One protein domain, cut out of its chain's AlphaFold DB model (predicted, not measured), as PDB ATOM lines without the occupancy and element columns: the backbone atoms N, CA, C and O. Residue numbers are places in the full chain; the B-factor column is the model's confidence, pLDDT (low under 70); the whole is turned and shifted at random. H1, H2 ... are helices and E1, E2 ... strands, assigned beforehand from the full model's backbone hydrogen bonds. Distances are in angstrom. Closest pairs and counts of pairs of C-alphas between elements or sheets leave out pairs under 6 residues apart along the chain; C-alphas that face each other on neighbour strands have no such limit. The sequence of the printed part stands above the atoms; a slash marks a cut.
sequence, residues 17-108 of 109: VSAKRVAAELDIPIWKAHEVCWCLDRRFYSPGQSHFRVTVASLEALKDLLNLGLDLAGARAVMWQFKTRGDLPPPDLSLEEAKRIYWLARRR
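AT A GLANCE: This is residues 17 to 108 of the 109 residues of an uncharacterized protein of Nocardioides jejuensis (UniProt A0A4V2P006). A helical hairpin, H3 and H4, makes the middle of the domain; H5 crosses H4 toward one end, and the crossed pair H1 and H2 lies toward the other, with a small two-stranded hairpin, E1 and E2. The printed part has 92 residues, with five named helices and two named strands in the order H1, H2, E1, E2, H3, H4, H5. The sheet is antiparallel and the class is mostly helix. The whole is compact, with a radius of gyration of the C-alphas of 13.0 A and spans of 38 by 27 by 24 A.

HOW THE PARTS SIT: H1, residues 19 to 25, touches H2, residues 30 to 37, about perpendicular at 84 degrees; their closest C-alphas, of Ala 23 and Ala 33, are 5.0 A apart. E1, residues 42 to 44, and E2, residues 52 to 55, form an antiparallel hairpin, with N 43 and O 53 within hydrogen-bond range at 2.9 A. H3, residues 56 to 67, touches H4, residues 72 to 83, with residues 61 to 66 alone, at a steep tilt of 44 degrees, opposite ways, as a helical hairpin; the closest C-alphas, of Leu 65 and Ala 75, are 5.5 A apart. H5, residues 95 to 106, touches H4 about perpendicular at 85 degrees, closest at the C-alphas of Gly 74 and Tyr 102, 5.4 A. H1 and H5 are apart. In the five helices every O i to N i+4 pair is within hydrogen-bond range.

IN THESE COORDINATES: H1 begins at C-alpha 19 (148.155, 158.708, 190.556). H3 is 16.2 A long, H4 16.0 A and H5 16.7 A, ending at C-alpha 106 (146.981, 170.715, 213.318).

THE WHOLE: The farthest C-alphas, of Gly 48 and Glu 96, are 39.4 A apart. The printed part has no cut. The link from H4 to H5 is long, with 11 residues. Residue 108 has pLDDT under 70.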
ATOM      1  N   VAL A  17     143.903 152.151 191.389       88.25
ATOM      2  CA  VAL A  17     143.906 153.467 190.746       88.25
ATOM      3  C   VAL A  17     145.327 154.033 190.681       88.25
ATOM      4  O   VAL A  17     146.094 153.964 191.642       88.25
ATOM      5  N   SER A  18     145.718 154.570 189.521       90.81
ATOM      6  CA  SER A  18     147.005 155.258 189.356       90.81
ATOM      7  C   SER A  18     146.933 156.699 189.852       90.81
ATOM      8  O   SER A  18     145.876 157.323 189.782       90.81
ATOM      9  N   ALA A  19     148.073 157.279 190.239       91.94
ATOM     10  CA  ALA A  19     148.155 158.708 190.556       91.94
ATOM     11  C   ALA A  19     147.641 159.595 189.402       91.94
ATOM     12  O   ALA A  19     147.028 160.626 189.645       91.94
ATOM     13  N   LYS A  20     147.807 159.158 188.141       92.69
ATOM     14  CA  LYS A  20     147.252 159.843 186.961       92.69
ATOM     15  C   LYS A  20     145.725 159.867 186.950       92.69
ATOM     16  O   LYS A  20     145.143 160.890 186.610       92.69
ATOM     17  N   ARG A  21     145.076 158.761 187.319       93.19
ATOM     18  CA  ARG A  21     143.615 158.717 187.428       93.19
ATOM     19  C   ARG A  21     143.123 159.522 188.635       93.19
ATOM     20  O   ARG A  21     142.158 160.253 188.482       93.19
ATOM     21  N   VAL A  22     143.828 159.480 189.771       94.69
ATOM     22  CA  VAL A  22     143.537 160.353 190.930       94.69
ATOM     23  C   VAL A  22     143.605 161.831 190.536       94.69
ATOM     24  O   VAL A  22     142.696 162.586 190.853       94.69
ATOM     25  N   ALA A  23     144.653 162.236 189.813       96.50
ATOM     26  CA  ALA A  23     144.813 163.602 189.318       96.50
ATOM     27  C   ALA A  23     143.626 164.047 188.453       96.50
ATOM     28  O   ALA A  23     143.099 165.134 188.656       96.50
ATOM     29  N   ALA A  24     143.190 163.186 187.529       96.69
ATOM     30  CA  ALA A  24     142.060 163.466 186.653       96.69
ATOM     31  C   ALA A  24     140.720 163.530 187.407       96.69
ATOM     32  O   ALA A  24     139.934 164.431 187.155       96.69
ATOM     33  N   GLU A  25     140.459 162.599 188.330       95.38
ATOM     34  CA  GLU A  25     139.191 162.567 189.077       95.38
ATOM     35  C   GLU A  25     139.052 163.711 190.085       95.38
ATOM     36  O   GLU A  25     137.937 164.143 190.359       95.38
ATOM     37  N   LEU A  26     140.165 164.191 190.644       95.56
ATOM     38  CA  LEU A  26     140.171 165.309 191.590       95.56
ATOM     39  C   LEU A  26     140.414 166.669 190.920       95.56
ATOM     40  O   LEU A  26     140.457 167.670 191.626       95.56
ATOM     41  N   ASP A  27     140.617 166.696 189.599       96.19
ATOM     42  CA  ASP A  27     141.009 167.885 188.830       96.19
ATOM     43  C   ASP A  27     142.217 168.631 189.441       96.19
ATOM     44  O   ASP A  27     142.207 169.835 189.691       96.19
ATOM     45  N   ILE A  28     143.286 167.882 189.739       95.19
ATOM     46  CA  ILE A  28     144.527 168.414 190.327       95.19
ATOM     47  C   ILE A  28     145.762 168.041 189.500       95.19
ATOM     48  O   ILE A  28     145.790 167.001 188.838       95.19
ATOM     49  N   PRO A  29     146.858 168.818 189.588       97.12
ATOM     50  CA  PRO A  29     148.130 168.439 188.981       97.12
ATOM     51  C   PRO A  29     148.660 167.088 189.483       97.12
ATOM     52  O   PRO A  29     148.530 166.745 190.661       97.12
ATOM     53  N   ILE A  30     149.365 166.352 188.617       95.12
ATOM     54  CA  ILE A  30     149.892 165.011 188.929       95.12
ATOM     55  C   ILE A  30     150.802 164.979 190.165       95.12
ATOM     56  O   ILE A  30     150.713 164.055 190.972       95.12
ATOM     57  N   TRP A  31     151.639 166.002 190.363       94.25
ATOM     58  CA  TRP A  31     152.509 166.093 191.540       94.25
ATOM     59  C   TRP A  31     151.687 166.181 192.835       94.25
ATOM     60  O   TRP A  31     152.041 165.566 193.840       94.25
ATOM     61  N   LYS A  32     150.537 166.869 192.794       94.94
ATOM     62  CA  LYS A  32     149.630 166.987 193.934       94.94
ATOM     63  C   LYS A  32     148.898 165.679 194.189       94.94
ATOM     64  O   LYS A  32     148.749 165.279 195.339       94.94
ATOM     65  N   ALA A  33     148.506 164.973 193.131       94.88
ATOM     66  CA  ALA A  33     147.947 163.634 193.262       94.88
ATOM     67  C   ALA A  33     148.937 162.669 193.927       94.88
ATOM     68  O   ALA A  33     148.537 161.916 194.810       94.88
ATOM     69  N   HIS A  34     150.234 162.739 193.599       92.75
ATOM     70  CA  HIS A  34     151.252 161.965 194.312       92.75
ATOM     71  C   HIS A  34     151.268 162.273 195.815       92.75
ATOM     72  O   HIS A  34     151.307 161.331 196.603       92.75
ATOM     73  N   GLU A  35     151.174 163.546 196.223       93.00
ATOM     74  CA  GLU A  35     151.047 163.924 197.641       93.00
ATOM     75  C   GLU A  35     149.793 163.346 198.310       93.00
ATOM     76  O   GLU A  35     149.855 162.868 199.445       93.00
ATOM     77  N   VAL A  36     148.652 163.409 197.619       93.75
ATOM     78  CA  VAL A  36     147.370 162.882 198.104       93.75
ATOM     79  C   VAL A  36     147.448 161.370 198.276       93.75
ATOM     80  O   VAL A  36     147.073 160.850 199.321       93.75
ATOM     81  N   CYS A  37     148.019 160.649 197.312       93.31
ATOM     82  CA  CYS A  37     148.131 159.198 197.388       93.31
ATOM     83  C   CYS A  37     148.910 158.696 198.615       93.31
ATOM     84  O   CYS A  37     148.729 157.544 199.005       93.31
ATOM     85  N   TRP A  38     149.739 159.523 199.264       90.81
ATOM     86  CA  TRP A  38     150.389 159.136 200.520       90.81
ATOM     87  C   TRP A  38     149.401 158.905 201.662       90.81
ATOM     88  O   TRP A  38     149.680 158.048 202.500       90.81
ATOM     89  N   CYS A  39     148.255 159.593 201.700       91.31
ATOM     90  CA  CYS A  39     147.222 159.353 202.715       91.31
ATOM     91  C   CYS A  39     146.189 158.296 202.307       91.31
ATOM     92  O   CYS A  39     145.355 157.931 203.125       91.31
ATOM     93  N   LEU A  40     146.264 157.780 201.080       92.44
ATOM     94  CA  LEU A  40     145.410 156.698 200.594       92.44
ATOM     95  C   LEU A  40     146.015 155.326 200.920       92.44
ATOM     96  O   LEU A  40     147.202 155.222 201.266       92.44
ATOM     97  N   ASP A  41     145.212 154.269 200.805       88.94
ATOM     98  CA  ASP A  41     145.709 152.901 200.955       88.94
ATOM     99  C   ASP A  41     146.491 152.508 199.699       88.94
ATOM    100  O   ASP A  41     145.935 152.452 198.602       88.94
ATOM    101  N   ARG A  42     147.800 152.285 199.857       87.56
ATOM    102  CA  ARG A  42     148.736 152.047 198.752       87.56
ATOM    103  C   ARG A  42     149.132 150.585 198.697       87.56
ATOM    104  O   ARG A  42     149.577 150.025 199.695       87.56
ATOM    105  N   ARG A  43     149.104 150.020 197.494       84.75
ATOM    106  CA  ARG A  43     149.578 148.668 197.206       84.75
ATOM    107  C   ARG A  43     150.815 148.728 196.317       84.75
ATOM    108  O   ARG A  43     150.813 149.389 195.273       84.75
ATOM    109  N   PHE A  44     151.868 148.058 196.775       80.75
ATOM    110  CA  PHE A  44     153.112 147.835 196.046       80.75
ATOM    111  C   PHE A  44     153.118 146.385 195.572       80.75
ATOM    112  O   PHE A  44     152.778 145.492 196.347       80.75
ATOM    113  N   TYR A  45     153.487 146.153 194.312       71.25
ATOM    114  CA  TYR A  45     153.429 144.815 193.716       71.25
ATOM    115  C   TYR A  45     154.686 143.985 194.013       71.25
ATOM    116  O   TYR A  45     154.758 142.811 193.683       71.25
ATOM    117  N   SER A  46     155.709 144.594 194.612       71.69
ATOM    118  CA  SER A  46     156.881 143.897 195.145       71.69
ATOM    119  C   SER A  46     157.627 144.781 196.153       71.69
ATOM    120  O   SER A  46     157.506 146.013 196.109       71.69
ATOM    121  N   PRO A  47     158.410 144.184 197.070       72.19
ATOM    122  CA  PRO A  47     159.324 144.933 197.926       72.19
ATOM    123  C   PRO A  47     160.296 145.782 197.091       72.19
ATOM    124  O   PRO A  47     160.883 145.299 196.129       72.19
ATOM    125  N   GLY A  48     160.471 147.058 197.449       72.38
ATOM    126  CA  GLY A  48     161.407 147.968 196.771       72.38
ATOM    127  C   GLY A  48     160.893 148.621 195.479       72.38
ATOM    128  O   GLY A  48     161.593 149.457 194.907       72.38
ATOM    129  N   GLN A  49     159.673 148.315 195.024       74.56
ATOM    130  CA  GLN A  49     159.087 148.998 193.870       74.56
ATOM    131  C   GLN A  49     158.785 150.475 194.149       74.56
ATOM    132  O   GLN A  49     158.212 150.840 195.174       74.56
ATOM    133  N   SER A  50     159.081 151.327 193.166       72.31
ATOM    134  CA  SER A  50     158.740 152.756 193.200       72.31
ATOM    135  C   SER A  50     157.303 153.039 192.751       72.31
ATOM    136  O   SER A  50     156.751 154.101 193.040       72.31
ATOM    137  N   HIS A  51     156.684 152.099 192.032       77.62
ATOM    138  CA  HIS A  51     155.331 152.247 191.510       77.62
ATOM    139  C   HIS A  51     154.310 151.692 192.499       77.62
ATOM    140  O   HIS A  51     154.286 150.499 192.788       77.62
ATOM    141  N   PHE A  52     153.429 152.569 192.972       84.88
ATOM    142  CA  PHE A  52     152.277 152.196 193.780       84.88
ATOM    143  C   PHE A  52     150.983 152.401 192.992       84.88
ATOM    144  O   PHE A  52     150.903 153.203 192.052       84.88
ATOM    145  N   ARG A  53     149.935 151.714 193.427       88.25
ATOM    146  CA  ARG A  53     148.549 152.073 193.118       88.25
ATOM    147  C   ARG A  53     147.776 152.270 194.415       88.25
ATOM    148  O   ARG A  53     148.249 151.854 195.470       88.25
ATOM    149  N   VAL A  54     146.618 152.915 194.338       89.94
ATOM    150  CA  VAL A  54     145.719 153.087 195.486       89.94
ATOM    151  C   VAL A  54     144.436 152.295 195.297       89.94
ATOM    152  O   VAL A  54     144.031 152.041 194.162       89.94
ATOM    153  N   THR A  55     143.795 151.895 196.388       89.75
ATOM    154  CA  THR A  55     142.497 151.214 196.305       89.75
ATOM    155  C   THR A  55     141.400 152.199 195.899       89.75
ATOM    156  O   THR A  55     141.426 153.361 196.316       89.75
ATOM    157  N   VAL A  56     140.419 151.747 195.108       88.31
ATOM    158  CA  VAL A  56     139.238 152.565 194.757       88.31
ATOM    159  C   VAL A  56     138.510 153.036 196.018       88.31
ATOM    160  O   VAL A  56     138.199 154.215 196.120       88.31
ATOM    161  N   ALA A  57     138.331 152.154 197.005       90.56
ATOM    162  CA  ALA A  57     137.668 152.486 198.267       90.56
ATOM    163  C   ALA A  57     138.330 153.670 198.992       90.56
ATOM    164  O   ALA A  57     137.639 154.552 199.489       90.56
ATOM    165  N   SER A  58     139.667 153.738 199.004       93.00
ATOM    166  CA  SER A  58     140.365 154.869 199.625       93.00
ATOM    167  C   SER A  58     140.193 156.184 198.857       93.00
ATOM    168  O   SER A  58     140.156 157.245 199.478       93.00
ATOM    169  N   LEU A  59     140.070 156.133 197.525       94.69
ATOM    170  CA  LEU A  59     139.791 157.318 196.713       94.69
ATOM    171  C   LEU A  59     138.349 157.801 196.900       94.69
ATOM    172  O   LEU A  59     138.146 159.002 197.053       94.69
ATOM    173  N   GLU A  60     137.372 156.895 196.916       94.06
ATOM    174  CA  GLU A  60     135.971 157.261 197.160       94.06
ATOM    175  C   GLU A  60     135.789 157.847 198.563       94.06
ATOM    176  O   GLU A  60     135.245 158.936 198.683       94.06
ATOM    177  N   ALA A  61     136.396 157.254 199.598       95.31
ATOM    178  CA  ALA A  61     136.367 157.830 200.946       95.31
ATOM    179  C   ALA A  61     136.952 159.258 201.003       95.31
ATOM    180  O   ALA A  61     136.452 160.119 201.724       95.31
ATOM    181  N   LEU A  62     138.002 159.548 200.222       96.94
ATOM    182  CA  LEU A  62     138.521 160.912 200.100       96.94
ATOM    183  C   LEU A  62     137.509 161.838 199.407       96.94
ATOM    184  O   LEU A  62     137.317 162.967 199.857       96.94
ATOM    185  N   LYS A  63     136.883 161.385 198.316       96.12
ATOM    186  CA  LYS A  63     135.876 162.156 197.572       96.12
ATOM    187  C   LYS A  63     134.646 162.437 198.431       96.12
ATOM    188  O   LYS A  63     134.154 163.559 198.399       96.12
ATOM    189  N   ASP A  64     134.224 161.491 199.261       96.44
ATOM    190  CA  ASP A  64     133.132 161.675 200.219       96.44
ATOM    191  C   ASP A  64     133.445 162.792 201.218       96.44
ATOM    192  O   ASP A  64     132.612 163.663 201.450       96.44
ATOM    193  N   LEU A  65     134.677 162.858 201.734       97.12
ATOM    194  CA  LEU A  65     135.112 163.958 202.607       97.12
ATOM    195  C   LEU A  65     135.122 165.315 201.883       97.12
ATOM    196  O   LEU A  65     134.760 166.334 202.473       97.12
ATOM    197  N   LEU A  66     135.522 165.351 200.610       96.56
ATOM    198  CA  LEU A  66     135.458 166.576 199.806       96.56
ATOM    199  C   LEU A  66     134.000 167.005 199.574       96.56
ATOM    200  O   LEU A  66     133.668 168.175 199.761       96.56
ATOM    201  N   ASN A  67     133.116 166.056 199.258       96.00
ATOM    202  CA  ASN A  67     131.679 166.282 199.079       96.00
ATOM    203  C   ASN A  67     130.983 166.709 200.381       96.00
ATOM    204  O   ASN A  67     130.047 167.505 200.349       96.00
ATOM    205  N   LEU A  68     131.474 166.238 201.530       94.94
ATOM    206  CA  LEU A  68     131.040 166.666 202.862       94.94
ATOM    207  C   LEU A  68     131.419 168.131 203.161       94.94
ATOM    208  O   LEU A  68     130.902 168.726 204.106       94.94
ATOM    209  N   GLY A  69     132.300 168.734 202.353       95.12
ATOM    210  CA  GLY A  69     132.683 170.143 202.431       95.12
ATOM    211  C   GLY A  69     134.046 170.400 203.074       95.12
ATOM    212  O   GLY A  69     134.318 171.532 203.485       95.12
ATOM    213  N   LEU A  70     134.904 169.382 203.201       95.00
ATOM    214  CA  LEU A  70     136.305 169.600 203.563       95.00
ATOM    215  C   LEU A  70     137.117 170.058 202.352       95.00
ATOM    216  O   LEU A  70     136.906 169.614 201.227       95.00
ATOM    217  N   ASP A  71     138.115 170.900 202.607       94.69
ATOM    218  CA  ASP A  71     139.177 171.117 201.634       94.69
ATOM    219  C   ASP A  71     140.114 169.896 201.572       94.69
ATOM    220  O   ASP A  71     140.088 168.988 202.412       94.69
ATOM    221  N   LEU A  72     140.996 169.881 200.572       94.25
ATOM    222  CA  LEU A  72     141.927 168.774 200.378       94.25
ATOM    223  C   LEU A  72     142.879 168.580 201.572       94.25
ATOM    224  O   LEU A  72     143.322 167.462 201.822       94.25
ATOM    225  N   ALA A  73     143.214 169.635 202.322       92.88
ATOM    226  CA  ALA A  73     144.084 169.518 203.491       92.88
ATOM    227  C   ALA A  73     143.364 168.818 204.656       92.88
ATOM    228  O   ALA A  73     143.925 167.904 205.265       92.88
ATOM    229  N   GLY A  74     142.115 169.199 204.916       94.56
ATOM    230  CA  GLY A  74     141.240 168.578 205.901       94.56
ATOM    231  C   GLY A  74     140.944 167.124 205.557       94.56
ATOM    232  O   GLY A  74     141.155 166.247 206.394       94.56
ATOM    233  N   ALA A  75     140.559 166.849 204.309       96.31
ATOM    234  CA  ALA A  75     140.291 165.489 203.847       96.31
ATOM    235  C   ALA A  75     141.529 164.583 203.998       96.31
ATOM    236  O   ALA A  75     141.435 163.479 204.536       96.31
ATOM    237  N   ARG A  76     142.726 165.072 203.633       95.06
ATOM    238  CA  ARG A  76     143.991 164.337 203.835       95.06
ATOM    239  C   ARG A  76     144.288 164.058 205.308       95.06
ATOM    240  O   ARG A  76     144.771 162.973 205.624       95.06
ATOM    241  N   ALA A  77     144.028 165.015 206.199       93.81
ATOM    242  CA  ALA A  77     144.252 164.839 207.633       93.81
ATOM    243  C   ALA A  77     143.329 163.764 208.226       93.81
ATOM    244  O   ALA A  77     143.790 162.916 208.990       93.81
ATOM    245  N   VAL A  78     142.053 163.765 207.829       95.50
ATOM    246  CA  VAL A  78     141.089 162.730 208.227       95.50
ATOM    247  C   VAL A  78     141.526 161.366 207.695       95.50
ATOM    248  O   VAL A  78     141.680 160.436 208.483       95.50
ATOM    249  N   MET A  79     141.834 161.255 206.398       96.19
ATOM    250  CA  MET A  79     142.337 160.011 205.800       96.19
ATOM    251  C   MET A  79     143.566 159.464 206.536       96.19
ATOM    252  O   MET A  79     143.627 158.277 206.849       96.19
ATOM    253  N   TRP A  80     144.537 160.325 206.861       93.50
ATOM    254  CA  TRP A  80     145.745 159.914 207.577       93.50
ATOM    255  C   TRP A  80     145.437 159.350 208.969       93.50
ATOM    256  O   TRP A  80     146.003 158.328 209.359       93.50
ATOM    257  N   GLN A  81     144.514 159.973 209.704       92.81
ATOM    258  CA  GLN A  81     144.124 159.525 211.040       92.81
ATOM    259  C   GLN A  81     143.582 158.087 211.033       92.81
ATOM    260  O   GLN A  81     143.994 157.290 211.874       92.81
ATOM    261  N   PHE A  82     142.705 157.739 210.088       93.12
ATOM    262  CA  PHE A  82     142.165 156.377 209.970       93.12
ATOM    263  C   PHE A  82     143.192 155.395 209.405       93.12
ATOM    264  O   PHE A  82     143.381 154.310 209.956       93.12
ATOM    265  N   LYS A  83     143.975 155.820 208.409       90.00
ATOM    266  CA  LYS A  83     145.034 154.997 207.819       90.00
ATOM    267  C   LYS A  83     146.048 154.502 208.851       90.00
ATOM    268  O   LYS A  83     146.476 153.355 208.774       90.00
ATOM    269  N   THR A  84     146.439 155.334 209.823       87.00
ATOM    270  CA  THR A  84     147.376 154.910 210.890       87.00
ATOM    271  C   THR A  84     146.844 153.768 211.761       87.00
ATOM    272  O   THR A  84     147.633 153.108 212.433       87.00
ATOM    273  N   ARG A  85     145.531 153.512 211.730       88.06
ATOM    274  CA  ARG A  85     144.852 152.411 212.426       88.06
ATOM    275  C   ARG A  85     144.547 151.219 211.514       88.06
ATOM    276  O   ARG A  85     144.097 150.196 212.006       88.06
ATOM    277  N   GLY A  86     144.830 151.338 210.215       87.00
ATOM    278  CA  GLY A  86     144.461 150.346 209.203       87.00
ATOM    279  C   GLY A  86     143.039 150.507 208.659       87.00
ATOM    280  O   GLY A  86     142.598 149.652 207.898       87.00
ATOM    281  N   ASP A  87     142.355 151.600 209.003       91.88
ATOM    282  CA  ASP A  87     140.949 151.827 208.670       91.88
ATOM    283  C   ASP A  87     140.772 152.877 207.562       91.88
ATOM    284  O   ASP A  87     141.662 153.686 207.274       91.88
ATOM    285  N   LEU A  88     139.571 152.904 206.982       93.12
ATOM    286  CA  LEU A  88     139.060 154.034 206.207       93.12
ATOM    287  C   LEU A  88     138.121 154.883 207.079       93.12
ATOM    288  O   LEU A  88     137.538 154.357 208.030       93.12
ATOM    289  N   PRO A  89     137.955 156.183 206.777       94.44
ATOM    290  CA  PRO A  89     136.904 156.979 207.398       94.44
ATOM    291  C   PRO A  89     135.534 156.317 207.186       94.44
ATOM    292  O   PRO A  89     135.273 155.821 206.085       94.44
ATOM    293  N   PRO A  90     134.666 156.293 208.207       93.38
ATOM    294  CA  PRO A  90     133.341 155.718 208.062       93.38
ATOM    295  C   PRO A  90     132.472 156.607 207.151       93.38
ATOM    296  O   PRO A  90     132.638 157.830 207.152       93.38
ATOM    297  N   PRO A  91     131.553 156.020 206.363       89.44
ATOM    298  CA  PRO A  91     130.761 156.752 205.369       89.44
ATOM    299  C   PRO A  91     129.747 157.723 205.993       89.44
ATOM    300  O   PRO A  91     129.291 158.649 205.331       89.44
ATOM    301  N   ASP A  92     129.394 157.524 207.262       91.12
ATOM    302  CA  ASP A  92     128.486 158.360 208.049       91.12
ATOM    303  C   ASP A  92     129.217 159.391 208.927       91.12
ATOM    304  O   ASP A  92     128.588 160.043 209.762       91.12
ATOM    305  N   LEU A  93     130.532 159.582 208.733       93.94
ATOM    306  CA  LEU A  93     131.308 160.584 209.464       93.94
ATOM    307  C   LEU A  93     130.713 161.982 209.251       93.94
ATOM    308  O   LEU A  93     130.679 162.499 208.132       93.94
ATOM    309  N   SER A  94     130.295 162.632 210.334       95.19
ATOM    310  CA  SER A  94     129.721 163.972 210.233       95.19
ATOM    311  C   SER A  94     130.782 165.029 209.906       95.19
ATOM    312  O   SER A  94     131.966 164.905 210.240       95.19
ATOM    313  N   LEU A  95     130.353 166.141 209.297       93.88
ATOM    314  CA  LEU A  95     131.249 167.267 209.006       93.88
ATOM    315  C   LEU A  95     131.881 167.843 210.284       93.88
ATOM    316  O   LEU A  95     133.037 168.271 210.266       93.88
ATOM    317  N   GLU A  96     131.138 167.871 211.392       95.12
ATOM    318  CA  GLU A  96     131.636 168.370 212.675       95.12
ATOM    319  C   GLU A  96     132.769 167.487 213.214       95.12
ATOM    320  O   GLU A  96     133.834 167.994 213.581       95.12
ATOM    321  N   GLU A  97     132.594 166.166 213.178       94.38
ATOM    322  CA  GLU A  97     133.626 165.210 213.582       94.38
ATOM    323  C   GLU A  97     134.856 165.292 212.679       94.38
ATOM    324  O   GLU A  97     135.985 165.352 213.174       94.38
ATOM    325  N   ALA A  98     134.659 165.378 211.362       95.00
ATOM    326  CA  ALA A  98     135.752 165.522 210.410       95.00
ATOM    327  C   ALA A  98     136.557 166.816 210.646       95.00
ATOM    328  O   ALA A  98     137.793 166.793 210.687       95.00
ATOM    329  N   LYS A  99     135.880 167.947 210.896       93.94
ATOM    330  CA  LYS A  99     136.531 169.219 211.257       93.94
ATOM    331  C   LYS A  99     137.270 169.128 212.588       93.94
ATOM    332  O   LYS A  99     138.381 169.650 212.702       93.94
ATOM    333  N   ARG A 100     136.699 168.443 213.582       93.88
ATOM    334  CA  ARG A 100     137.357 168.201 214.873       93.88
ATOM    335  C   ARG A 100     138.641 167.390 214.701       93.88
ATOM    336  O   ARG A 100     139.661 167.753 215.288       93.88
ATOM    337  N   ILE A 101     138.619 166.332 213.887       93.25
ATOM    338  CA  ILE A 101     139.813 165.535 213.561       93.25
ATOM    339  C   ILE A 101     140.878 166.421 212.912       93.25
ATOM    340  O   ILE A 101     142.027 166.420 213.356       93.25
ATOM    341  N   TYR A 102     140.501 167.221 211.911       92.38
ATOM    342  CA  TYR A 102     141.431 168.131 211.246       92.38
ATOM    343  C   TYR A 102     142.048 169.150 212.214       92.38
ATOM    344  O   TYR A 102     143.266 169.348 212.219       92.38
ATOM    345  N   TRP A 103     141.240 169.753 213.086       91.19
ATOM    346  CA  TRP A 103     141.727 170.687 214.100       91.19
ATOM    347  C   TRP A 103     142.721 170.032 215.069       91.19
ATOM    348  O   TRP A 103     143.768 170.609 215.360       91.19
ATOM    349  N   LEU A 104     142.445 168.803 215.524       90.00
ATOM    350  CA  LEU A 104     143.363 168.045 216.380       90.00
ATOM    351  C   LEU A 104     144.674 167.702 215.664       90.00
ATOM    352  O   LEU A 104     145.742 167.809 216.269       90.00
ATOM    353  N   ALA A 105     144.614 167.335 214.382       85.81
ATOM    354  CA  ALA A 105     145.800 167.033 213.584       85.81
ATOM    355  C   ALA A 105     146.744 168.243 213.467       85.81
ATOM    356  O   ALA A 105     147.960 168.076 213.515       85.81
ATOM    357  N   ARG A 106     146.200 169.467 213.394       82.06
ATOM    358  CA  ARG A 106     146.981 170.715 213.318       82.06
ATOM    359  C   ARG A 106     147.652 171.133 214.627       82.06
ATOM    360  O   ARG A 106     148.556 171.953 214.581       82.06
ATOM    361  N   ARG A 107     147.219 170.612 215.780       79.50
ATOM    362  CA  ARG A 107     147.811 170.932 217.098       79.50
ATOM    363  C   ARG A 107     148.969 170.018 217.492       79.50
ATOM    364  O   ARG A 107     149.579 170.227 218.533       79.50
ATOM    365  N   ARG A 108     149.211 168.965 216.712       58.94
ATOM    366  CA  ARG A 108     150.235 167.947 216.979       58.94
ATOM    367  C   ARG A 108     151.600 168.271 216.352       58.94
ATOM    368  O   ARG A 108     152.486 167.426 216.431       58.94
TER     369      ARG A 108